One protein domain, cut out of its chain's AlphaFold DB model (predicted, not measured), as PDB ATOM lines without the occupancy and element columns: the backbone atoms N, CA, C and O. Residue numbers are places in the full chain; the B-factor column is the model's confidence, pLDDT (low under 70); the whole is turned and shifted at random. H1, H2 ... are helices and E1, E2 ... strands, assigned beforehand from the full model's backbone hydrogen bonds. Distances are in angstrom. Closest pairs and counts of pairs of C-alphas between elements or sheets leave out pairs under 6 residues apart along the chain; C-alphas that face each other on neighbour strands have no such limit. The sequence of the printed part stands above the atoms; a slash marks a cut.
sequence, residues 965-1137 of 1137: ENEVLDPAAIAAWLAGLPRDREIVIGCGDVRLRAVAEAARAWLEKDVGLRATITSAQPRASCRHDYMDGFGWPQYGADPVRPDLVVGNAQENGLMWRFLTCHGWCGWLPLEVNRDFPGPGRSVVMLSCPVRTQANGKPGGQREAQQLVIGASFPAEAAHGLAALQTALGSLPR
ATOM      1  N   GLU A 965      24.507 -26.770 -34.398       87.56
ATOM      2  CA  GLU A 965      24.681 -27.855 -33.423       87.56
ATOM      3  C   GLU A 965      25.711 -27.481 -32.344       87.56
ATOM      4  O   GLU A 965      25.440 -27.580 -31.154       87.56
ATOM      5  N   ASN A 966      26.871 -26.963 -32.750       89.81
ATOM      6  CA  ASN A 966      27.881 -26.453 -31.828       89.81
ATOM      7  C   ASN A 966      28.275 -25.044 -32.262       89.81
ATOM      8  O   ASN A 966      28.865 -24.847 -33.326       89.81
ATOM      9  N   GLU A 967      27.900 -24.060 -31.454       89.19
ATOM     10  CA  GLU A 967      28.041 -22.643 -31.765       89.19
ATOM     11  C   GLU A 967      29.168 -22.046 -30.908       89.19
ATOM     12  O   GLU A 967      29.039 -21.970 -29.689       89.19
ATOM     13  N   VAL A 968      30.280 -21.625 -31.518       90.00
ATOM     14  CA  VAL A 968      31.368 -20.917 -30.815       90.00
ATOM     15  C   VAL A 968      31.317 -19.448 -31.219       90.00
ATOM     16  O   VAL A 968      31.592 -19.113 -32.369       90.00
ATOM     17  N   LEU A 969      30.925 -18.584 -30.285       86.75
ATOM     18  CA  LEU A 969      30.787 -17.146 -30.499       86.75
ATOM     19  C   LEU A 969      32.146 -16.449 -30.404       86.75
ATOM     20  O   LEU A 969      32.826 -16.598 -29.391       86.75
ATOM     21  N   ASP A 970      32.488 -15.648 -31.415       85.25
ATOM     22  CA  ASP A 970      33.732 -14.883 -31.522       85.25
ATOM     23  C   ASP A 970      34.983 -15.668 -31.057       85.25
ATOM     24  O   ASP A 970      35.594 -15.356 -30.024       85.25
ATOM     25  N   PRO A 971      35.397 -16.720 -31.802       88.38
ATOM     26  CA  PRO A 971      36.597 -17.487 -31.475       88.38
ATOM     27  C   PRO A 971      37.851 -16.609 -31.381       88.38
ATOM     28  O   PRO A 971      38.762 -16.925 -30.618       88.38
ATOM     29  N   ALA A 972      37.896 -15.487 -32.111       86.25
ATOM     30  CA  ALA A 972      38.997 -14.534 -32.062       86.25
ATOM     31  C   ALA A 972      39.032 -13.763 -30.731       86.25
ATOM     32  O   ALA A 972      40.100 -13.647 -30.129       86.25
ATOM     33  N   ALA A 973      37.890 -13.299 -30.215       86.50
ATOM     34  CA  ALA A 973      37.808 -12.698 -28.887       86.50
ATOM     35  C   ALA A 973      38.039 -13.721 -27.770       86.50
ATOM     36  O   ALA A 973      38.684 -13.375 -26.782       86.50
ATOM     37  N   ILE A 974      37.597 -14.979 -27.915       90.94
ATOM     38  CA  ILE A 974      37.948 -16.037 -26.952       90.94
ATOM     39  C   ILE A 974      39.465 -16.286 -26.963       90.94
ATOM     40  O   ILE A 974      40.075 -16.330 -25.894       90.94
ATOM     41  N   ALA A 975      40.097 -16.380 -28.139       90.25
ATOM     42  CA  ALA A 975      41.551 -16.507 -28.270       90.25
ATOM     43  C   ALA A 975      42.290 -15.322 -27.628       90.25
ATOM     44  O   ALA A 975      43.222 -15.522 -26.850       90.25
ATOM     45  N   ALA A 976      41.858 -14.090 -27.914       89.38
ATOM     46  CA  ALA A 976      42.452 -12.871 -27.373       89.38
ATOM     47  C   ALA A 976      42.258 -12.749 -25.852       89.38
ATOM     48  O   ALA A 976      43.188 -12.358 -25.145       89.38
ATOM     49  N   TRP A 977      41.085 -13.130 -25.334       91.56
ATOM     50  CA  TRP A 977      40.810 -13.195 -23.899       91.56
ATOM     51  C   TRP A 977      41.729 -14.214 -23.219       91.56
ATOM     52  O   TRP A 977      42.438 -13.843 -22.287       91.56
ATOM     53  N   LEU A 978      41.806 -15.451 -23.731       91.19
ATOM     54  CA  LEU A 978      42.706 -16.495 -23.219       91.19
ATOM     55  C   LEU A 978      44.181 -16.062 -23.253       91.19
ATOM     56  O   LEU A 978      44.909 -16.281 -22.287       91.19
ATOM     57  N   ALA A 979      44.620 -15.422 -24.341       88.62
ATOM     58  CA  ALA A 979      45.988 -14.931 -24.488       88.62
ATOM     59  C   ALA A 979      46.320 -13.777 -23.523       88.62
ATOM     60  O   ALA A 979      47.463 -13.672 -23.077       88.62
ATOM     61  N   GLY A 980      45.328 -12.943 -23.189       87.69
ATOM     62  CA  GLY A 980      45.442 -11.826 -22.249       87.69
ATOM     63  C   GLY A 980      45.352 -12.205 -20.764       87.69
ATOM     64  O   GLY A 980      45.533 -11.332 -19.912       87.69
ATOM     65  N   LEU A 981      45.083 -13.471 -20.423       89.25
ATOM     66  CA  LEU A 981      45.081 -13.930 -19.031       89.25
ATOM     67  C   LEU A 981      46.520 -14.038 -18.478       89.25
ATOM     68  O   LEU A 981      47.399 -14.574 -19.160       89.25
ATOM     69  N   PRO A 982      46.791 -13.581 -17.235       85.94
ATOM     70  CA  PRO A 982      48.108 -13.726 -16.612       85.94
ATOM     71  C   PRO A 982      48.508 -15.201 -16.474       85.94
ATOM     72  O   PRO A 982      47.734 -16.012 -15.970       85.94
ATOM     73  N   ARG A 983      49.720 -15.559 -16.911       85.62
ATOM     74  CA  ARG A 983      50.186 -16.963 -16.979       85.62
ATOM     75  C   ARG A 983      50.604 -17.552 -15.629       85.62
ATOM     76  O   ARG A 983      50.732 -18.766 -15.491       85.62
ATOM     77  N   ASP A 984      50.812 -16.692 -14.642       84.75
ATOM     78  CA  ASP A 984      51.055 -17.007 -13.235       84.75
ATOM     79  C   ASP A 984      49.757 -17.193 -12.429       84.75
ATOM     80  O   ASP A 984      49.783 -17.798 -11.354       84.75
ATOM     81  N   ARG A 985      48.617 -16.720 -12.952       86.62
ATOM     82  CA  ARG A 985      47.298 -16.885 -12.339       86.62
ATOM     83  C   ARG A 985      46.713 -18.265 -12.650       86.62
ATOM     84  O   ARG A 985      46.723 -18.728 -13.787       86.62
ATOM     85  N   GLU A 986      46.121 -18.884 -11.633       90.88
ATOM     86  CA  GLU A 986      45.320 -20.098 -11.785       90.88
ATOM     87  C   GLU A 986      43.881 -19.766 -12.225       90.88
ATOM     88  O   GLU A 986      43.245 -18.851 -11.692       90.88
ATOM     89  N   ILE A 987      43.388 -20.507 -13.218       93.38
ATOM     90  CA  ILE A 987      42.067 -20.362 -13.839       93.38
ATOM     91  C   ILE A 987      41.078 -21.316 -13.170       93.38
ATOM     92  O   ILE A 987      41.328 -22.516 -13.080       93.38
ATOM     93  N   VAL A 988      39.924 -20.812 -12.732       93.31
ATOM     94  CA  VAL A 988      38.934 -21.654 -12.043       93.31
ATOM     95  C   VAL A 988      37.849 -22.155 -13.000       93.31
ATOM     96  O   VAL A 988      37.128 -21.360 -13.599       93.31
ATOM     97  N   ILE A 989      37.675 -23.475 -13.079       94.62
ATOM     98  CA  ILE A 989      36.630 -24.156 -13.854       94.62
ATOM     99  C   ILE A 989      35.493 -24.595 -12.924       94.62
ATOM    100  O   ILE A 989      35.641 -25.534 -12.142       94.62
ATOM    101  N   GLY A 990      34.338 -23.940 -13.015       90.94
ATOM    102  CA  GLY A 990      33.123 -24.308 -12.286       90.94
ATOM    103  C   GLY A 990      32.262 -25.297 -13.071       90.94
ATOM    104  O   GLY A 990      31.678 -24.915 -14.084       90.94
ATOM    105  N   CYS A 991      32.133 -26.538 -12.593       86.19
ATOM    106  CA  CYS A 991      31.297 -27.575 -13.227       86.19
ATOM    107  C   CYS A 991      30.033 -27.941 -12.440       86.19
ATOM    108  O   CYS A 991      29.062 -28.404 -13.026       86.19
ATOM    109  N   GLY A 992      30.019 -27.692 -11.130       75.69
ATOM    110  CA  GLY A 992      28.820 -27.763 -10.300       75.69
ATOM    111  C   GLY A 992      28.307 -29.168  -9.958       75.69
ATOM    112  O   GLY A 992      28.327 -29.537  -8.786       75.69
ATOM    113  N   ASP A 993      27.842 -29.933 -10.944       79.00
ATOM    114  CA  ASP A 993      27.376 -31.320 -10.801       79.00
ATOM    115  C   ASP A 993      28.469 -32.313 -11.235       79.00
ATOM    116  O   ASP A 993      29.291 -32.043 -12.115       79.00
ATOM    117  N   VAL A 994      28.482 -33.497 -10.619       81.88
ATOM    118  CA  VAL A 994      29.451 -34.560 -10.917       81.88
ATOM    119  C   VAL A 994      29.385 -35.037 -12.375       81.88
ATOM    120  O   VAL A 994      30.416 -35.405 -12.930       81.88
ATOM    121  N   ARG A 995      28.217 -34.965 -13.029       84.50
ATOM    122  CA  ARG A 995      28.041 -35.328 -14.447       84.50
ATOM    123  C   ARG A 995      28.861 -34.445 -15.393       84.50
ATOM    124  O   ARG A 995      29.370 -34.932 -16.397       84.50
ATOM    125  N   LEU A 996      29.052 -33.172 -15.045       87.81
ATOM    126  CA  LEU A 996      29.825 -32.201 -15.829       87.81
ATOM    127  C   LEU A 996      31.335 -32.263 -15.533       87.81
ATOM    128  O   LEU A 996      32.138 -31.611 -16.205       87.81
ATOM    129  N   ARG A 997      31.752 -33.064 -14.543       89.88
ATOM    130  CA  ARG A 997      33.151 -33.164 -14.111       89.88
ATOM    131  C   ARG A 997      34.082 -33.684 -15.206       89.88
ATOM    132  O   ARG A 997      35.172 -33.144 -15.343       89.88
ATOM    133  N   ALA A 998      33.652 -34.662 -16.003       91.56
ATOM    134  CA  ALA A 998      34.458 -35.193 -17.105       91.56
ATOM    135  C   ALA A 998      34.787 -34.108 -18.152       91.56
ATOM    136  O   ALA A 998      35.923 -34.010 -18.614       91.56
ATOM    137  N   VAL A 999      33.820 -33.234 -18.458       93.75
ATOM    138  CA  VAL A 999      34.009 -32.095 -19.371       93.75
ATOM    139  C   VAL A 999      34.963 -31.063 -18.766       93.75
ATOM    140  O   VAL A 999      35.842 -30.556 -19.455       93.75
ATOM    141  N   ALA A1000      34.860 -30.792 -17.463       93.81
ATOM    142  CA  ALA A1000      35.779 -29.891 -16.768       93.81
ATOM    143  C   ALA A1000      37.215 -30.440 -16.665       93.81
ATOM    144  O   ALA A1000      38.173 -29.678 -16.777       93.81
ATOM    145  N   GLU A1001      37.380 -31.753 -16.495       95.44
ATOM    146  CA  GLU A1001      38.687 -32.419 -16.496       95.44
ATOM    147  C   GLU A1001      39.335 -32.389 -17.890       95.44
ATOM    148  O   GLU A1001      40.530 -32.097 -17.991       95.44
ATOM    149  N   ALA A1002      38.546 -32.565 -18.956       94.44
ATOM    150  CA  ALA A1002      38.992 -32.357 -20.334       94.44
ATOM    151  C   ALA A1002      39.347 -30.883 -20.624       94.44
ATOM    152  O   ALA A1002      40.383 -30.607 -21.229       94.44
ATOM    153  N   ALA A1003      38.537 -29.928 -20.146       94.19
ATOM    154  CA  ALA A1003      38.795 -28.497 -20.307       94.19
ATOM    155  C   ALA A1003      40.085 -28.065 -19.592       94.19
ATOM    156  O   ALA A1003      40.889 -27.340 -20.175       94.19
ATOM    157  N   ARG A1004      40.335 -28.565 -18.371       96.00
ATOM    158  CA  ARG A1004      41.605 -28.358 -17.657       96.00
ATOM    159  C   ARG A1004      42.789 -28.900 -18.453       96.00
ATOM    160  O   ARG A1004      43.756 -28.175 -18.653       96.00
ATOM    161  N   ALA A1005      42.712 -30.151 -18.911       94.81
ATOM    162  CA  ALA A1005      43.810 -30.787 -19.637       94.81
ATOM    163  C   ALA A1005      44.188 -30.004 -20.908       94.81
ATOM    164  O   ALA A1005      45.370 -29.829 -21.193       94.81
ATOM    165  N   TRP A1006      43.190 -29.485 -21.628       93.38
ATOM    166  CA  TRP A1006      43.383 -28.605 -22.782       93.38
ATOM    167  C   TRP A1006      44.005 -27.248 -22.402       93.38
ATOM    168  O   TRP A1006      45.007 -26.846 -22.997       93.38
ATOM    169  N   LEU A1007      43.475 -26.568 -21.377       91.81
ATOM    170  CA  LEU A1007      44.021 -25.294 -20.893       91.81
ATOM    171  C   LEU A1007      45.491 -25.422 -20.463       91.81
ATOM    172  O   LEU A1007      46.310 -24.577 -20.819       91.81
ATOM    173  N   GLU A1008      45.853 -26.497 -19.764       92.50
ATOM    174  CA  GLU A1008      47.216 -26.719 -19.268       92.50
ATOM    175  C   GLU A1008      48.201 -27.098 -20.382       92.50
ATOM    176  O   GLU A1008      49.318 -26.577 -20.426       92.50
ATOM    177  N   LYS A1009      47.804 -27.997 -21.290       89.44
ATOM    178  CA  LYS A1009      48.693 -28.589 -22.303       89.44
ATOM    179  C   LYS A1009      48.832 -27.742 -23.571       89.44
ATOM    180  O   LYS A1009      49.928 -27.650 -24.141       89.44
ATOM    181  N   ASP A1010      47.715 -27.181 -24.026       85.62
ATOM    182  CA  ASP A1010      47.582 -26.601 -25.362       85.62
ATOM    183  C   ASP A1010      47.422 -25.069 -25.308       85.62
ATOM    184  O   ASP A1010      47.894 -24.391 -26.217       85.62
ATOM    185  N   VAL A1011      46.856 -24.509 -24.225       86.50
ATOM    186  CA  VAL A1011      46.761 -23.043 -24.009       86.50
ATOM    187  C   VAL A1011      47.878 -22.500 -23.107       86.50
ATOM    188  O   VAL A1011      48.242 -21.332 -23.229       86.50
ATOM    189  N   GLY A1012      48.452 -23.316 -22.215       87.12
ATOM    190  CA  GLY A1012      49.502 -22.903 -21.275       87.12
ATOM    191  C   GLY A1012      48.987 -22.096 -20.075       87.12
ATOM    192  O   GLY A1012      49.617 -21.117 -19.673       87.12
ATOM    193  N   LEU A1013      47.825 -22.465 -19.529       90.50
ATOM    194  CA  LEU A1013      47.218 -21.876 -18.329       90.50
ATOM    195  C   LEU A1013      46.990 -22.965 -17.272       90.50
ATOM    196  O   LEU A1013      46.412 -24.005 -17.574       90.50
ATOM    197  N   ARG A1014      47.411 -22.727 -16.025       93.19
ATOM    198  CA  ARG A1014      47.105 -23.630 -14.897       93.19
ATOM    199  C   ARG A1014      45.630 -23.517 -14.538       93.19
ATOM    200  O   ARG A1014      45.135 -22.392 -14.461       93.19
ATOM    201  N   ALA A1015      44.945 -24.632 -14.280       93.69
ATOM    202  CA  ALA A1015      43.522 -24.577 -13.957       93.69
ATOM    203  C   ALA A1015      43.077 -25.561 -12.863       93.69
ATOM    204  O   ALA A1015      43.442 -26.735 -12.850       93.69
ATOM    205  N   THR A1016      42.210 -25.088 -11.967       94.94
ATOM    206  CA  THR A1016      41.575 -25.889 -10.912       94.94
ATOM    207  C   THR A1016      40.082 -26.058 -11.161       94.94
ATOM    208  O   THR A1016      39.417 -25.187 -11.714       94.94
ATOM    209  N   ILE A1017      39.539 -27.210 -10.763       94.12
ATOM    210  CA  ILE A1017      38.125 -27.554 -10.956       94.12
ATOM    211  C   ILE A1017      37.396 -27.420  -9.625       94.12
ATOM    212  O   ILE A1017      37.854 -27.934  -8.605       94.12
ATOM    213  N   THR A1018      36.233 -26.777  -9.649       88.38
ATOM    214  CA  THR A1018      35.374 -26.593  -8.483       88.38
ATOM    215  C   THR A1018      33.931 -27.019  -8.756       88.38
ATOM    216  O   THR A1018      33.353 -26.765  -9.814       88.38
ATOM    217  N   SER A1019      33.344 -27.668  -7.752       83.94
ATOM    218  CA  SER A1019      31.912 -27.979  -7.644       83.94
ATOM    219  C   SER A1019      31.247 -27.195  -6.502       83.94
ATOM    220  O   SER A1019      30.127 -27.500  -6.102       83.94
ATOM    221  N   ALA A1020      31.927 -26.180  -5.953       78.88
ATOM    222  CA  ALA A1020      31.375 -25.343  -4.894       78.88
ATOM    223  C   ALA A1020      30.217 -24.484  -5.428       78.88
ATOM    224  O   ALA A1020      30.388 -23.752  -6.400       78.88
ATOM    225  N   GLN A1021      29.061 -24.552  -4.765       71.69
ATOM    226  CA  GLN A1021      27.837 -23.840  -5.148       71.69
ATOM    227  C   GLN A1021      27.490 -22.718  -4.155       71.69
ATOM    228  O   GLN A1021      27.728 -22.885  -2.951       71.69
ATOM    229  N   PRO A1022      26.895 -21.595  -4.603       65.12
ATOM    230  CA  PRO A1022      26.339 -20.588  -3.705       65.12
ATOM    231  C   PRO A1022      25.202 -21.175  -2.859       65.12
ATOM    232  O   PRO A1022      24.343 -21.909  -3.347       65.12
ATOM    233  N   ARG A1023      25.169 -20.825  -1.567       59.66
ATOM    234  CA  ARG A1023      24.041 -21.169  -0.689       59.66
ATOM    235  C   ARG A1023      22.859 -20.260  -1.012       59.66
ATOM    236  O   ARG A1023      22.891 -19.088  -0.651       59.66
ATOM    237  N   ALA A1024      21.816 -20.784  -1.648       51.72
ATOM    238  CA  ALA A1024      20.531 -20.093  -1.699       51.72
ATOM    239  C   ALA A1024      19.828 -20.178  -0.335       51.72
ATOM    240  O   ALA A1024      19.866 -21.206   0.339       51.72
ATOM    241  N   SER A1025      19.174 -19.093   0.065       44.81
ATOM    242  CA  SER A1025      18.289 -19.047   1.227       44.81
ATOM    243  C   SER A1025      17.034 -18.271   0.861       44.81
ATOM    244  O   SER A1025      17.124 -17.249   0.184       44.81
ATOM    245  N   CYS A1026      15.866 -18.740   1.284       40.59
ATOM    246  CA  CYS A1026      14.619 -18.035   1.035       40.59
ATOM    247  C   CYS A1026      14.174 -17.294   2.302       40.59
ATOM    248  O   CYS A1026      13.990 -17.923   3.346       40.59
ATOM    249  N   ARG A1027      14.021 -15.964   2.246       39.00
ATOM    250  CA  ARG A1027      13.481 -15.191   3.380       39.00
ATOM    251  C   ARG A1027      11.964 -15.133   3.310       39.00
ATOM    252  O   ARG A1027      11.417 -14.655   2.324       39.00
ATOM    253  N   HIS A1028      11.311 -15.537   4.395       36.81
ATOM    254  CA  HIS A1028       9.854 -15.657   4.479       36.81
ATOM    255  C   HIS A1028       9.136 -14.355   4.902       36.81
ATOM    256  O   HIS A1028       7.923 -14.368   5.094       36.81
ATOM    257  N   ASP A1029       9.885 -13.259   5.082       30.03
ATOM    258  CA  ASP A1029       9.531 -12.128   5.958       30.03
ATOM    259  C   ASP A1029       8.628 -11.043   5.329       30.03
ATOM    260  O   ASP A1029       8.430  -9.995   5.944       30.03
ATOM    261  N   TYR A1030       8.108 -11.236   4.112       31.41
ATOM    262  CA  TYR A1030       7.217 -10.265   3.458       31.41
ATOM    263  C   TYR A1030       5.751 -10.722   3.509       31.41
ATOM    264  O   TYR A1030       5.473 -11.922   3.473       31.41
ATOM    265  N   MET A1031       4.815  -9.770   3.623       27.45
ATOM    266  CA  MET A1031       3.420 -10.018   4.050       27.45
ATOM    267  C   MET A1031       2.564 -10.845   3.073       27.45
ATOM    268  O   MET A1031       1.460 -11.249   3.428       27.45
ATOM    269  N   ASP A1032       3.110 -11.153   1.900       36.47
ATOM    270  CA  ASP A1032       2.415 -11.734   0.749       36.47
ATOM    271  C   ASP A1032       2.931 -13.150   0.418       36.47
ATOM    272  O   ASP A1032       2.876 -13.616  -0.717       36.47
ATOM    273  N   GLY A1033       3.589 -13.812   1.376       32.56
ATOM    274  CA  GLY A1033       4.214 -15.120   1.152       32.56
ATOM    275  C   GLY A1033       5.378 -15.112   0.147       32.56
ATOM    276  O   GLY A1033       5.905 -16.184  -0.155       32.56
ATOM    277  N   PHE A1034       5.800 -13.937  -0.341       39.31
ATOM    278  CA  PHE A1034       6.938 -13.764  -1.241       39.31
ATOM    279  C   PHE A1034       8.239 -14.165  -0.547       39.31
ATOM    280  O   PHE A1034       8.896 -13.376   0.137       39.31
ATOM    281  N   GLY A1035       8.607 -15.426  -0.748       34.78
ATOM    282  CA  GLY A1035       9.926 -15.928  -0.442       34.78
ATOM    283  C   GLY A1035      10.954 -15.300  -1.381       34.78
ATOM    284  O   GLY A1035      11.032 -15.684  -2.546       34.78
ATOM    285  N   TRP A1036      11.755 -14.353  -0.890       41.75
ATOM    286  CA  TRP A1036      12.845 -13.777  -1.683       41.75
ATOM    287  C   TRP A1036      14.053 -14.728  -1.644       41.75
ATOM    288  O   TRP A1036      14.616 -14.914  -0.557       41.75
ATOM    289  N   PRO A1037      14.494 -15.314  -2.777       44.59
ATOM    290  CA  PRO A1037      15.729 -16.084  -2.822       44.59
ATOM    291  C   PRO A1037      16.919 -15.129  -2.685       44.59
ATOM    292  O   PRO A1037      17.322 -14.449  -3.627       44.59
ATOM    293  N   GLN A1038      17.489 -15.074  -1.485       48.75
ATOM    294  CA  GLN A1038      18.795 -14.485  -1.237       48.75
ATOM    295  C   GLN A1038      19.859 -15.537  -1.525       48.75
ATOM    296  O   GLN A1038      20.088 -16.457  -0.732       48.75
ATOM    297  N   TYR A1039      20.530 -15.382  -2.662       54.06
ATOM    298  CA  TYR A1039      21.785 -16.069  -2.925       54.06
ATOM    299  C   TYR A1039      22.851 -15.517  -1.976       54.06
ATOM    300  O   TYR A1039      23.127 -14.315  -1.952       54.06
ATOM    301  N   GLY A1040      23.448 -16.399  -1.176       55.00
ATOM    302  CA  GLY A1040      24.702 -16.110  -0.496       55.00
ATOM    303  C   GLY A1040      25.797 -15.797  -1.514       55.00
ATOM    304  O   GLY A1040      25.676 -16.128  -2.693       55.00
ATOM    305  N   ALA A1041      26.872 -15.152  -1.061       61.22
ATOM    306  CA  ALA A1041      28.005 -14.849  -1.929       61.22
ATOM    307  C   ALA A1041      28.527 -16.121  -2.620       61.22
ATOM    308  O   ALA A1041      28.638 -17.169  -1.975       61.22
ATOM    309  N   ASP A1042      28.863 -16.007  -3.908       65.88
ATOM    310  CA  ASP A1042      29.520 -17.078  -4.656       65.88
ATOM    311  C   ASP A1042      30.753 -17.553  -3.862       65.88
ATOM    312  O   ASP A1042      31.611 -16.728  -3.526       65.88
ATOM    313  N   PRO A1043      30.881 -18.856  -3.542       67.62
ATOM    314  CA  PRO A1043      32.015 -19.364  -2.763       67.62
ATOM    315  C   PRO A1043      33.330 -19.269  -3.544       67.62
ATOM    316  O   PRO A1043      34.412 -19.380  -2.974       67.62
ATOM    317  N   VAL A1044      33.227 -19.099  -4.862       79.19
ATOM    318  CA  VAL A1044      34.322 -18.999  -5.813       79.19
ATOM    319  C   VAL A1044      33.817 -18.279  -7.061       79.19
ATOM    320  O   VAL A1044      32.666 -18.449  -7.456       79.19
ATOM    321  N   ARG A1045      34.678 -17.489  -7.705       81.12
ATOM    322  CA  ARG A1045      34.371 -16.832  -8.979       81.12
ATOM    323  C   ARG A1045      35.024 -17.625 -10.119       81.12
ATOM    324  O   ARG A1045      36.232 -17.488 -10.294       81.12
ATOM    325  N   PRO A1046      34.283 -18.464 -10.863       87.38
ATOM    326  CA  PRO A1046      34.861 -19.278 -11.928       87.38
ATOM    327  C   PRO A1046      35.224 -18.423 -13.148       87.38
ATOM    328  O   PRO A1046      34.451 -17.559 -13.552       87.38
ATOM    329  N   ASP A1047      36.374 -18.673 -13.759       91.56
ATOM    330  CA  ASP A1047      36.775 -18.069 -15.035       91.56
ATOM    331  C   ASP A1047      36.179 -18.825 -16.232       91.56
ATOM    332  O   ASP A1047      35.887 -18.213 -17.258       91.56
ATOM    333  N   LEU A1048      35.954 -20.136 -16.075       93.62
ATOM    334  CA  LEU A1048      35.244 -20.998 -17.022       93.62
ATOM    335  C   LEU A1048      34.052 -21.664 -16.320       93.62
ATOM    336  O   LEU A1048      34.212 -22.221 -15.235       93.62
ATOM    337  N   VAL A1049      32.864 -21.646 -16.926       91.81
ATOM    338  CA  VAL A1049      31.663 -22.343 -16.425       91.81
ATOM    339  C   VAL A1049      31.151 -23.338 -17.466       91.81
ATOM    340  O   VAL A1049      31.112 -23.018 -18.650       91.81
ATOM    341  N   VAL A1050      30.756 -24.538 -17.035       92.69
ATOM    342  CA  VAL A1050      30.242 -25.606 -17.914       92.69
ATOM    343  C   VAL A1050      28.818 -25.997 -17.507       92.69
ATOM    344  O   VAL A1050      28.548 -26.096 -16.309       92.69
ATOM    345  N   GLY A1051      27.936 -26.266 -18.474       89.69
ATOM    346  CA  GLY A1051      26.603 -26.846 -18.254       89.69
ATOM    347  C   GLY A1051      25.453 -25.853 -18.428       89.69
ATOM    348  O   GLY A1051      25.440 -25.072 -19.378       89.69
ATOM    349  N   ASN A1052      24.476 -25.893 -17.520       84.81
ATOM    350  CA  ASN A1052      23.307 -25.007 -17.510       84.81
ATOM    351  C   ASN A1052      22.847 -24.651 -16.083       84.81
ATOM    352  O   ASN A1052      23.357 -25.174 -15.094       84.81
ATOM    353  N   ALA A1053      21.822 -23.796 -16.007       75.12
ATOM    354  CA  ALA A1053      21.067 -23.415 -14.808       75.12
ATOM    355  C   ALA A1053      20.806 -24.518 -13.765       75.12
ATOM    356  O   ALA A1053      20.844 -24.251 -12.561       75.12
ATOM    357  N   GLN A1054      20.462 -25.719 -14.230       72.00
ATOM    358  CA  GLN A1054      20.010 -26.826 -13.400       72.00
ATOM    359  C   GLN A1054      21.206 -27.645 -12.904       72.00
ATOM    360  O   GLN A1054      21.338 -27.928 -11.717       72.00
ATOM    361  N   GLU A1055      22.127 -27.982 -13.801       75.94
ATOM    362  CA  GLU A1055      23.290 -28.802 -13.457       75.94
ATOM    363  C   GLU A1055      24.427 -27.992 -12.804       75.94
ATOM    364  O   GLU A1055      25.304 -28.565 -12.162       75.94
ATOM    365  N   ASN A1056      24.426 -26.660 -12.903       81.38
ATOM    366  CA  ASN A1056      25.484 -25.830 -12.336       81.38
ATOM    367  C   ASN A1056      24.967 -24.504 -11.751       81.38
ATOM    368  O   ASN A1056      24.816 -23.501 -12.447       81.38
ATOM    369  N   GLY A1057      24.784 -24.463 -10.426       74.75
ATOM    370  CA  GLY A1057      24.335 -23.271  -9.693       74.75
ATOM    371  C   GLY A1057      25.250 -22.041  -9.797       74.75
ATOM    372  O   GLY A1057      24.778 -20.918  -9.621       74.75
ATOM    373  N   LEU A1058      26.517 -22.197 -10.206       79.62
ATOM    374  CA  LEU A1058      27.398 -21.076 -10.571       79.62
ATOM    375  C   LEU A1058      26.924 -20.328 -11.833       79.62
ATOM    376  O   LEU A1058      27.492 -19.289 -12.174       79.62
ATOM    377  N   MET A1059      25.892 -20.820 -12.526       80.75
ATOM    378  CA  MET A1059      25.222 -20.117 -13.622       80.75
ATOM    379  C   MET A1059      24.055 -19.235 -13.156       80.75
ATOM    380  O   MET A1059      23.645 -18.358 -13.907       80.75
ATOM    381  N   TRP A1060      23.545 -19.366 -11.923       72.12
ATOM    382  CA  TRP A1060      22.378 -18.592 -11.448       72.12
ATOM    383  C   TRP A1060      22.582 -17.076 -11.429       72.12
ATOM    384  O   TRP A1060      21.627 -16.315 -11.609       72.12
ATOM    385  N   ARG A1061      23.836 -16.641 -11.278       72.94
ATOM    386  CA  ARG A1061      24.275 -15.241 -11.400       72.94
ATOM    387  C   ARG A1061      24.097 -14.645 -12.804       72.94
ATOM    388  O   ARG A1061      24.195 -13.429 -12.939       72.94
ATOM    389  N   PHE A1062      23.830 -15.487 -13.805       74.75
ATOM    390  CA  PHE A1062      23.442 -15.121 -15.169       74.75
ATOM    391  C   PHE A1062      21.938 -15.291 -15.440       74.75
ATOM    392  O   PHE A1062      21.505 -15.059 -16.558       74.75
ATOM    393  N   LEU A1063      21.139 -15.745 -14.467       62.03
ATOM    394  CA  LEU A1063      19.771 -16.224 -14.716       62.03
ATOM    395  C   LEU A1063      18.687 -15.499 -13.913       62.03
ATOM    396  O   LEU A1063      17.558 -15.431 -14.379       62.03
ATOM    397  N   THR A1064      18.991 -15.005 -12.707       53.78
ATOM    398  CA  THR A1064      17.944 -14.711 -11.704       53.78
ATOM    399  C   THR A1064      17.935 -13.275 -11.174       53.78
ATOM    400  O   THR A1064      18.958 -12.596 -11.100       53.78
ATOM    401  N   CYS A1065      16.740 -12.812 -10.798       47.97
ATOM    402  CA  CYS A1065      16.364 -11.394 -10.766       47.97
ATOM    403  C   CYS A1065      16.638 -10.584  -9.480       47.97
ATOM    404  O   CYS A1065      16.265  -9.413  -9.435       47.97
ATOM    405  N   HIS A1066      17.248 -11.142  -8.428       42.34
ATOM    406  CA  HIS A1066      17.464 -10.412  -7.163       42.34
ATOM    407  C   HIS A1066      18.893 -10.548  -6.635       42.34
ATOM    408  O   HIS A1066      19.230 -11.423  -5.843       42.34
ATOM    409  N   GLY A1067      19.738  -9.626  -7.083       49.12
ATOM    410  CA  GLY A1067      21.157  -9.552  -6.763       49.12
ATOM    411  C   GLY A1067      21.874  -8.681  -7.790       49.12
ATOM    412  O   GLY A1067      21.235  -7.979  -8.567       49.12
ATOM    413  N   TRP A1068      23.202  -8.711  -7.804       55.69
ATOM    414  CA  TRP A1068      23.956  -8.134  -8.916       55.69
ATOM    415  C   TRP A1068      24.226  -9.213  -9.971       55.69
ATOM    416  O   TRP A1068      25.049 -10.103  -9.726       55.69
ATOM    417  N   CYS A1069      23.564  -9.119 -11.122       64.12
ATOM    418  CA  CYS A1069      23.562 -10.150 -12.163       64.12
ATOM    419  C   CYS A1069      24.597  -9.836 -13.248       64.12
ATOM    420  O   CYS A1069      24.662  -8.696 -13.715       64.12
ATOM    421  N   GLY A1070      25.386 -10.837 -13.642       72.00
ATOM    422  CA  GLY A1070      26.140 -10.807 -14.898       72.00
ATOM    423  C   GLY A1070      25.237 -11.247 -16.053       72.00
ATOM    424  O   GLY A1070      24.165 -11.797 -15.813       72.00
ATOM    425  N   TRP A1071      25.665 -11.044 -17.297       78.06
ATOM    426  CA  TRP A1071      24.839 -11.338 -18.475       78.06
ATOM    427  C   TRP A1071      25.538 -12.273 -19.461       78.06
ATOM    428  O   TRP A1071      26.765 -12.242 -19.600       78.06
ATOM    429  N   LEU A1072      24.749 -13.095 -20.156       81.88
ATOM    430  CA  LEU A1072      25.194 -13.925 -21.273       81.88
ATOM    431  C   LEU A1072      24.494 -13.478 -22.567       81.88
ATOM    432  O   LEU A1072      23.320 -13.115 -22.512       81.88
ATOM    433  N   PRO A1073      25.161 -13.562 -23.734       80.44
ATOM    434  CA  PRO A1073      24.537 -13.316 -25.038       80.44
ATOM    435  C   PRO A1073      23.266 -14.133 -25.315       80.44
ATOM    436  O   PRO A1073      22.432 -13.696 -26.103       80.44
ATOM    437  N   LEU A1074      23.110 -15.297 -24.675       85.25
ATOM    438  CA  LEU A1074      21.888 -16.103 -24.612       85.25
ATOM    439  C   LEU A1074      21.785 -16.748 -23.219       85.25
ATOM    440  O   LEU A1074      22.806 -17.154 -22.658       85.25
ATOM    441  N   GLU A1075      20.576 -16.887 -22.668       83.75
ATOM    442  CA  GLU A1075      20.367 -17.668 -21.436       83.75
ATOM    443  C   GLU A1075      20.577 -19.158 -21.723       83.75
ATOM    444  O   GLU A1075      20.029 -19.687 -22.685       83.75
ATOM    445  N   VAL A1076      21.332 -19.844 -20.862       85.00
ATOM    446  CA  VAL A1076      21.544 -21.297 -20.940       85.00
ATOM    447  C   VAL A1076      20.840 -21.963 -19.763       85.00
ATOM    448  O   VAL A1076      21.266 -21.856 -18.607       85.00
ATOM    449  N   ASN A1077      19.751 -22.659 -20.064       79.81
ATOM    450  CA  ASN A1077      18.892 -23.325 -19.090       79.81
ATOM    451  C   ASN A1077      18.710 -24.809 -19.474       79.81
ATOM    452  O   ASN A1077      19.442 -25.329 -20.312       79.81
ATOM    453  N   ARG A1078      17.785 -25.523 -18.823       75.75
ATOM    454  CA  ARG A1078      17.497 -26.932 -19.147       75.75
ATOM    455  C   ARG A1078      17.079 -27.098 -20.612       75.75
ATOM    456  O   ARG A1078      17.547 -27.993 -21.305       75.75
ATOM    457  N   ASP A1079      16.207 -26.218 -21.088       78.06
ATOM    458  CA  ASP A1079      15.498 -26.379 -22.354       78.06
ATOM    459  C   ASP A1079      16.227 -25.704 -23.530       78.06
ATOM    460  O   ASP A1079      16.048 -26.133 -24.665       78.06
ATOM    461  N   PHE A1080      17.067 -24.691 -23.284       83.69
ATOM    462  CA  PHE A1080      17.825 -23.935 -24.292       83.69
ATOM    463  C   PHE A1080      19.348 -24.013 -24.040       83.69
ATOM    464  O   PHE A1080      19.774 -23.768 -22.907       83.69
ATOM    465  N   PRO A1081      20.197 -24.290 -25.057       84.38
ATOM    466  CA  PRO A1081      19.934 -24.257 -26.509       84.38
ATOM    467  C   PRO A1081      19.160 -25.458 -27.073       84.38
ATOM    468  O   PRO A1081      18.821 -25.461 -28.258       84.38
ATOM    469  N   GLY A1082      18.850 -26.451 -26.241       83.00
ATOM    470  CA  GLY A1082      18.027 -27.605 -26.588       83.00
ATOM    471  C   GLY A1082      18.836 -28.854 -26.939       83.00
ATOM    472  O   GLY A1082      20.067 -28.803 -27.015       83.00
ATOM    473  N   PRO A1083      18.153 -29.995 -27.151       81.38
ATOM    474  CA  PRO A1083      18.802 -31.282 -27.386       81.38
ATOM    475  C   PRO A1083      19.775 -31.243 -28.567       81.38
ATOM    476  O   PRO A1083      19.474 -30.653 -29.611       81.38
ATOM    477  N   GLY A1084      20.933 -31.877 -28.390       85.00
ATOM    478  CA  GLY A1084      22.004 -31.923 -29.379       85.00
ATOM    479  C   GLY A1084      22.747 -30.602 -29.591       85.00
ATOM    480  O   GLY A1084      23.618 -30.565 -30.451       85.00
ATOM    481  N   ARG A1085      22.434 -29.519 -28.854       89.56
ATOM    482  CA  ARG A1085      23.070 -28.207 -29.047       89.56
ATOM    483  C   ARG A1085      23.970 -27.762 -27.902       89.56
ATOM    484  O   ARG A1085      23.659 -27.949 -26.727       89.56
ATOM    485  N   SER A1086      25.045 -27.071 -28.270       92.38
ATOM    486  CA  SER A1086      25.923 -26.350 -27.349       92.38
ATOM    487  C   SER A1086      26.219 -24.932 -27.845       92.38
ATOM    488  O   SER A1086      26.260 -24.671 -29.050       92.38
ATOM    489  N   VAL A1087      26.423 -24.004 -26.907       91.69
ATOM    490  CA  VAL A1087      26.846 -22.626 -27.190       91.69
ATOM    491  C   VAL A1087      28.022 -22.271 -26.291       91.69
ATOM    492  O   VAL A1087      27.911 -22.284 -25.065       91.69
ATOM    493  N   VAL A1088      29.147 -21.921 -26.905       92.88
ATOM    494  CA  VAL A1088      30.351 -21.444 -26.232       92.88
ATOM    495  C   VAL A1088      30.484 -19.943 -26.447       92.88
ATOM    496  O   VAL A1088      30.485 -19.475 -27.584       92.88
ATOM    497  N   MET A1089      30.583 -19.180 -25.361       91.25
ATOM    498  CA  MET A1089      30.587 -17.715 -25.408       91.25
ATOM    499  C   MET A1089      31.312 -17.095 -24.214       91.25
ATOM    500  O   MET A1089      31.367 -17.677 -23.132       91.25
ATOM    501  N   LEU A1090      31.824 -15.876 -24.393       88.94
ATOM    502  CA  LEU A1090      32.222 -15.020 -23.275       88.94
ATOM    503  C   LEU A1090      30.990 -14.331 -22.678       88.94
ATOM    504  O   LEU A1090      30.116 -13.857 -23.408       88.94
ATOM    505  N   SER A1091      30.954 -14.213 -21.353       86.06
ATOM    506  CA  SER A1091      29.975 -13.378 -20.661       86.06
ATOM    507  C   SER A1091      30.134 -11.905 -21.037       86.06
ATOM    508  O   SER A1091      31.237 -11.411 -21.306       86.06
ATOM    509  N   CYS A1092      29.024 -11.171 -21.009       77.62
ATOM    510  CA  CYS A1092      29.035  -9.729 -21.187       77.62
ATOM    511  C   CYS A1092      29.777  -9.078 -20.000       77.62
ATOM    512  O   CYS A1092      29.557  -9.468 -18.849       77.62
ATOM    513  N   PRO A1093      30.636  -8.069 -20.228       72.06
ATOM    514  CA  PRO A1093      31.434  -7.440 -19.178       72.06
ATOM    515  C   PRO A1093      30.630  -6.399 -18.380       72.06
ATOM    516  O   PRO A1093      31.166  -5.349 -18.028       72.06
ATOM    517  N   VAL A1094      29.345  -6.644 -18.110       73.69
ATOM    518  CA  VAL A1094      28.455  -5.729 -17.378       73.69
ATOM    519  C   VAL A1094      27.707  -6.460 -16.275       73.69
ATOM    520  O   VAL A1094      27.230  -7.577 -16.466       73.69
ATOM    521  N   ARG A1095      27.580  -5.794 -15.126       73.94
ATOM    522  CA  ARG A1095      26.845  -6.285 -13.961       73.94
ATOM    523  C   ARG A1095      25.805  -5.262 -13.526       73.94
ATOM    524  O   ARG A1095      26.175  -4.137 -13.193       73.94
ATOM    525  N   THR A1096      24.524  -5.618 -13.526       63.03
ATOM    526  CA  THR A1096      23.408  -4.700 -13.208       63.03
ATOM    527  C   THR A1096      22.993  -4.767 -11.734       63.03
ATOM    528  O   THR A1096      23.372  -5.686 -11.013       63.03
ATOM    529  N   GLN A1097      22.223  -3.779 -11.262       56.75
ATOM    530  CA  GLN A1097      21.660  -3.774  -9.903       56.75
ATOM    531  C   GLN A1097      20.417  -4.677  -9.791       56.75
ATOM    532  O   GLN A1097      19.718  -4.904 -10.776       56.75
ATOM    533  N   ALA A1098      20.068  -5.085  -8.565       47.62
ATOM    534  CA  ALA A1098      18.959  -6.008  -8.255       47.62
ATOM    535  C   ALA A1098      17.548  -5.567  -8.696       47.62
ATOM    536  O   ALA A1098      16.611  -6.353  -8.638       47.62
ATOM    537  N   ASN A1099      17.384  -4.322  -9.136       44.75
ATOM    538  CA  ASN A1099      16.135  -3.748  -9.647       44.75
ATOM    539  C   ASN A1099      16.216  -3.412 -11.152       44.75
ATOM    540  O   ASN A1099      15.498  -2.533 -11.631       44.75
ATOM    541  N   GLY A1100      17.161  -4.024 -11.876       43.81
ATOM    542  CA  GLY A1100      17.372  -3.822 -13.312       43.81
ATOM    543  C   GLY A1100      17.818  -2.409 -13.708       43.81
ATOM    544  O   GLY A1100      17.872  -2.101 -14.895       43.81
ATOM    545  N   LYS A1101      18.127  -1.517 -12.752       49.62
ATOM    546  CA  LYS A1101      18.511  -0.133 -13.069       49.62
ATOM    547  C   LYS A1101      19.911  -0.086 -13.704       49.62
ATOM    548  O   LYS A1101      20.809  -0.777 -13.213       49.62
ATOM    549  N   PRO A1102      20.145   0.798 -14.696       48.28
ATOM    550  CA  PRO A1102      21.410   0.910 -15.438       48.28
ATOM    551  C   PRO A1102      22.592   1.498 -14.633       48.28
ATOM    552  O   PRO A1102      23.571   1.972 -15.194       48.28
ATOM    553  N   GLY A1103      22.553   1.450 -13.297       53.69
ATOM    554  CA  GLY A1103      23.683   1.799 -12.427       53.69
ATOM    555  C   GLY A1103      24.694   0.655 -12.291       53.69
ATOM    556  O   GLY A1103      25.082   0.325 -11.167       53.69
ATOM    557  N   GLY A1104      25.019   0.002 -13.409       63.16
ATOM    558  CA  GLY A1104      25.861  -1.190 -13.463       63.16
ATOM    559  C   GLY A1104      27.360  -0.903 -13.335       63.16
ATOM    560  O   GLY A1104      27.803   0.241 -13.404       63.16
ATOM    561  N   GLN A1105      28.151  -1.959 -13.147       70.19
ATOM    562  CA  GLN A1105      29.616  -1.897 -13.154       70.19
ATOM    563  C   GLN A1105      30.186  -2.788 -14.255       70.19
ATOM    564  O   GLN A1105      29.583  -3.802 -14.611       70.19
ATOM    565  N   ARG A1106      31.368  -2.430 -14.775       73.94
ATOM    566  CA  ARG A1106      32.103  -3.299 -15.695       73.94
ATOM    567  C   ARG A1106      32.620  -4.518 -14.934       73.94
ATOM    568  O   ARG A1106      33.255  -4.370 -13.892       73.94
ATOM    569  N   GLU A1107      32.362  -5.705 -15.464       75.88
ATOM    570  CA  GLU A1107      32.800  -6.976 -14.895       75.88
ATOM    571  C   GLU A1107      33.868  -7.652 -15.780       75.88
ATOM    572  O   GLU A1107      34.027  -7.321 -16.955       75.88
ATOM    573  N   ALA A1108      34.645  -8.573 -15.202       81.19
ATOM    574  CA  ALA A1108      35.564  -9.416 -15.958       81.19
ATOM    575  C   ALA A1108      34.768 -10.432 -16.790       81.19
ATOM    576  O   ALA A1108      33.815 -11.023 -16.283       81.19
ATOM    577  N   GLN A1109      35.175 -10.646 -18.042       87.38
ATOM    578  CA  GLN A1109      34.587 -11.685 -18.887       87.38
ATOM    579  C   GLN A1109      34.951 -13.077 -18.370       87.38
ATOM    580  O   GLN A1109      36.035 -13.279 -17.819       87.38
ATOM    581  N   GLN A1110      34.032 -14.015 -18.569       90.12
ATOM    582  CA  GLN A1110      34.135 -15.404 -18.141       90.12
ATOM    583  C   GLN A1110      33.679 -16.285 -19.301       90.12
ATOM    584  O   GLN A1110      32.694 -15.965 -19.967       90.12
ATOM    585  N   LEU A1111      34.388 -17.377 -19.560       93.62
ATOM    586  CA  LEU A1111      34.049 -18.305 -20.631       93.62
ATOM    587  C   LEU A1111      32.940 -19.251 -20.164       93.62
ATOM    588  O   LEU A1111      33.029 -19.840 -19.090       93.62
ATOM    589  N   VAL A1112      31.893 -19.416 -20.965       92.81
ATOM    590  CA  VAL A1112      30.785 -20.331 -20.677       92.81
ATOM    591  C   VAL A1112      30.667 -21.346 -21.802       92.81
ATOM    592  O   VAL A1112      30.529 -20.970 -22.962       92.81
ATOM    593  N   ILE A1113      30.713 -22.629 -21.442       94.31
ATOM    594  CA  ILE A1113      30.399 -23.773 -22.303       94.31
ATOM    595  C   ILE A1113      28.991 -24.229 -21.915       94.31
ATOM    596  O   ILE A1113      28.807 -25.014 -20.981       94.31
ATOM    597  N   GLY A1114      27.997 -23.646 -22.581       90.75
ATOM    598  CA  GLY A1114      26.586 -23.822 -22.275       90.75
ATOM    599  C   GLY A1114      25.943 -24.971 -23.045       90.75
ATOM    600  O   GLY A1114      26.109 -25.059 -24.261       90.75
ATOM    601  N   ALA A1115      25.185 -25.830 -22.363       90.75
ATOM    602  CA  ALA A1115      24.482 -26.952 -22.988       90.75
ATOM    603  C   ALA A1115      23.303 -27.460 -22.143       90.75
ATOM    604  O   ALA A1115      23.361 -27.428 -20.914       90.75
ATOM    605  N   SER A1116      22.264 -27.991 -22.797       81.50
ATOM    606  CA  SER A1116      21.088 -28.563 -22.120       81.50
ATOM    607  C   SER A1116      21.389 -29.850 -21.337       81.50
ATOM    608  O   SER A1116      20.768 -30.076 -20.300       81.50
ATOM    609  N   PHE A1117      22.364 -30.659 -21.774       83.25
ATOM    610  CA  PHE A1117      22.819 -31.851 -21.047       83.25
ATOM    611  C   PHE A1117      24.360 -32.010 -21.113       83.25
ATOM    612  O   PHE A1117      25.028 -31.343 -21.915       83.25
ATOM    613  N   PRO A1118      24.967 -32.890 -20.286       85.06
ATOM    614  CA  PRO A1118      26.425 -33.023 -20.183       85.06
ATOM    615  C   PRO A1118      27.141 -33.519 -21.446       85.06
ATOM    616  O   PRO A1118      28.326 -33.236 -21.618       85.06
ATOM    617  N   ALA A1119      26.459 -34.269 -22.320       87.56
ATOM    618  CA  ALA A1119      27.058 -34.803 -23.544       87.56
ATOM    619  C   ALA A1119      27.336 -33.679 -24.558       87.56
ATOM    620  O   ALA A1119      28.442 -33.554 -25.080       87.56
ATOM    621  N   GLU A1120      26.368 -32.789 -24.750       91.94
ATOM    622  CA  GLU A1120      26.489 -31.604 -25.589       91.94
ATOM    623  C   GLU A1120      27.521 -30.612 -25.034       91.94
ATOM    624  O   GLU A1120      28.237 -29.978 -25.807       91.94
ATOM    625  N   ALA A1121      27.697 -30.526 -23.709       91.00
ATOM    626  CA  ALA A1121      28.784 -29.735 -23.121       91.00
ATOM    627  C   ALA A1121      30.177 -30.241 -23.555       91.00
ATOM    628  O   ALA A1121      31.090 -29.439 -23.767       91.00
ATOM    629  N   ALA A1122      30.344 -31.558 -23.742       91.62
ATOM    630  CA  ALA A1122      31.571 -32.133 -24.294       91.62
ATOM    631  C   ALA A1122      31.752 -31.786 -25.783       91.62
ATOM    632  O   ALA A1122      32.864 -31.458 -26.201       91.62
ATOM    633  N   HIS A1123      30.670 -31.795 -26.571       92.56
ATOM    634  CA  HIS A1123      30.705 -31.365 -27.975       92.56
ATOM    635  C   HIS A1123      31.072 -29.877 -28.106       92.56
ATOM    636  O   HIS A1123      31.909 -29.529 -28.938       92.56
ATOM    637  N   GLY A1124      30.545 -29.014 -27.231       92.50
ATOM    638  CA  GLY A1124      30.901 -27.593 -27.181       92.50
ATOM    639  C   GLY A1124      32.379 -27.356 -26.869       92.50
ATOM    640  O   GLY A1124      33.029 -26.551 -27.536       92.50
ATOM    641  N   LEU A1125      32.952 -28.109 -25.923       94.56
ATOM    642  CA  LEU A1125      34.393 -28.069 -25.658       94.56
ATOM    643  C   LEU A1125      35.217 -28.506 -26.883       94.56
ATOM    644  O   LEU A1125      36.186 -27.834 -27.233       94.56
ATOM    645  N   ALA A1126      34.829 -29.588 -27.562       92.00
ATOM    646  CA  ALA A1126      35.519 -30.060 -28.766       92.00
ATOM    647  C   ALA A1126      35.413 -29.057 -29.937       92.00
ATOM    648  O   ALA A1126      36.383 -28.833 -30.667       92.00
ATOM    649  N   ALA A1127      34.260 -28.401 -30.089       91.69
ATOM    650  CA  ALA A1127      34.055 -27.341 -31.071       91.69
ATOM    651  C   ALA A1127      34.926 -26.111 -30.771       91.69
ATOM    652  O   ALA A1127      35.565 -25.586 -31.682       91.69
ATOM    653  N   LEU A1128      35.034 -25.701 -29.501       93.50
ATOM    654  CA  LEU A1128      35.936 -24.631 -29.066       93.50
ATOM    655  C   LEU A1128      37.404 -24.953 -29.386       93.50
ATOM    656  O   LEU A1128      38.106 -24.123 -29.959       93.50
ATOM    657  N   GLN A1129      37.859 -26.164 -29.052       92.06
ATOM    658  CA  GLN A1129      39.216 -26.636 -29.355       92.06
ATOM    659  C   GLN A1129      39.506 -26.599 -30.861       92.06
ATOM    660  O   GLN A1129      40.574 -26.159 -31.282       92.06
ATOM    661  N   THR A1130      38.532 -27.012 -31.676       90.19
ATOM    662  CA  THR A1130      38.633 -26.991 -33.141       90.19
ATOM    663  C   THR A1130      38.677 -25.560 -33.686       90.19
ATOM    664  O   THR A1130      39.495 -25.262 -34.552       90.19
ATOM    665  N   ALA A1131      37.838 -24.662 -33.160       87.25
ATOM    666  CA  ALA A1131      37.727 -23.273 -33.608       87.25
ATOM    667  C   ALA A1131      38.953 -22.411 -33.253       87.25
ATOM    668  O   ALA A1131      39.295 -21.500 -34.005       87.25
ATOM    669  N   LEU A1132      39.618 -22.695 -32.129       87.31
ATOM    670  CA  LEU A1132      40.843 -22.003 -31.705       87.31
ATOM    671  C   LEU A1132      42.119 -22.586 -32.338       87.31
ATOM    672  O   LEU A1132      43.146 -21.907 -32.382       87.31
ATOM    673  N   GLY A1133      42.064 -23.833 -32.817       72.94
ATOM    674  CA  GLY A1133      43.223 -24.570 -33.316       72.94
ATOM    675  C   GLY A1133      44.317 -24.746 -32.256       72.94
ATOM    676  O   GLY A1133      44.087 -24.636 -31.050       72.94
ATOM    677  N   SER A1134      45.550 -25.002 -32.701       59.50
ATOM    678  CA  SER A1134      46.718 -24.847 -31.833       59.50
ATOM    679  C   SER A1134      47.034 -23.358 -31.692       59.50
ATOM    680  O   SER A1134      47.712 -22.790 -32.555       59.50
ATOM    681  N   LEU A1135      46.544 -22.731 -30.619       54.31
ATOM    682  CA  LEU A1135      46.934 -21.368 -30.254       54.31
ATOM    683  C   LEU A1135      48.474 -21.258 -30.249       54.31
ATOM    684  O   LEU A1135      49.142 -22.170 -29.746       54.31
ATOM    685  N   PRO A1136      49.062 -20.188 -30.818       45.56
ATOM    686  CA  PRO A1136      50.505 -19.995 -30.765       45.56
ATOM    687  C   PRO A1136      50.948 -19.888 -29.298       45.56
ATOM    688  O   PRO A1136      50.391 -19.094 -28.538       45.56
ATOM    689  N   ARG A1137      51.907 -20.742 -28.922       44.75
ATOM    690  CA  ARG A1137      52.434 -20.888 -27.556       44.75
ATOM    691  C   ARG A1137      53.198 -19.661 -27.071       44.75
ATOM    692  O   ARG A1137      53.979 -19.119 -27.882       44.75
TER     693      ARG A1137
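Overview. This is residues 965 to 1137 of the 1137 residues of the protein "Beta-galactosidase trimerization domain protein" of Lentisphaerae bacterium ADurb.BinA184 (UniProt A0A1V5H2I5). A twisted sheet of six strands has helices H2 and H4 side by side over one face, while a two-stranded hairpin, E4 and E5, reaches away to one end of the longest axis. Beyond E8, which runs on into E9 at 77 degrees, E7 and E9 make a second small sheet. The 173 printed residues have four named helices and ten named strands, in the order E1 H1 E2 H2 E3 E4 E5 E6 H3 E7 E8 E9 E10 H4. The large sheet, E1 E8 E10 E6 E2 E3, is mixed and makes two layers with H1, H2 and H4 on one face; the class is mixed, helices and strands. The whole is compact, with a radius of gyration of the C-alphas of 16.4 A, but elongated, spanning 59 by 33 by 24 A.

Arrangement. Edge strand E1, residues 966 to 968, is parallel to E8, residues 1086 to 1090; N 967 and O 1086 are 3.0 A apart. H1, residues 971 to 979, is on this sheet. E2, residues 987 to 990, H2, residues 994 to 1011, and E3, residues 1015 to 1018, form a strand-helix-strand unit, two parallel neighbour strands with a helix between, its crossover right-handed; N 989 and O 1016 are 2.8 A apart. H2 has a height over the sheet of 8.1 A and runs along the strands. E4, residues 1024 to 1027, and E5, residues 1036 to 1039, form a hairpin, with N 1038 and O 1025 2.8 A apart. E6, residues 1048 to 1051, is parallel to E2, with N 990 and O 1048 2.8 A apart, and to E10, residues 1111 to 1115, with N 1113 and O 1049 2.8 A apart. H3, residues 1057 to 1062, only grazes the large sheet with residues 1057 to 1059. E7, residues 1069 to 1071, and E9, residues 1092 to 1096, are antiparallel, with N 1092 and O 1071 2.9 A apart. E8 and E10 are antiparallel, with N 1114 and O 1087 2.8 A apart. H4, residues 1118 to 1132, is on the same face as H2, at a height over the sheet of 7.0 A. H4 touches residues 995 to 1003 of H2, the same way at a shallow tilt of 12 degrees; the closest C-alphas, of Val 999 and Ala 1122, are 5.5 A apart. With residues 1128 to 1132 alone H4 touches H1, about perpendicular at 84 degrees; the closest C-alphas, of Pro 971 and Leu 1132, are 6.2 A apart. Every O i to N i+4 pair is within hydrogen-bond range in H1 and H4, 12 of 14 in H2 and 0 of 2 in H3, where 2 of 3 O i to N i+3 pairs are.

Along the chain. E1 begins at C-alpha 966, (27.881, -26.453, -31.828). H2 is 24.6 A from first to last C-alpha, E8 13.6 A and E10 13.1 A. H4, 21.5 A, ends at C-alpha 1132, (40.843, -22.003, -31.705).

Size, cuts and confidence. The C-alphas farthest apart, of Met 1031 and Pro 1136, are 59.4 A apart. The printed part has no cut, and its long links are E7 to E8 and E9 to E10. Mean pLDDT of the printed part is 77.3; residues 1022 to 1043, 1063 to 1069, 1096 to 1104 and 1134 to 1137 are under 70.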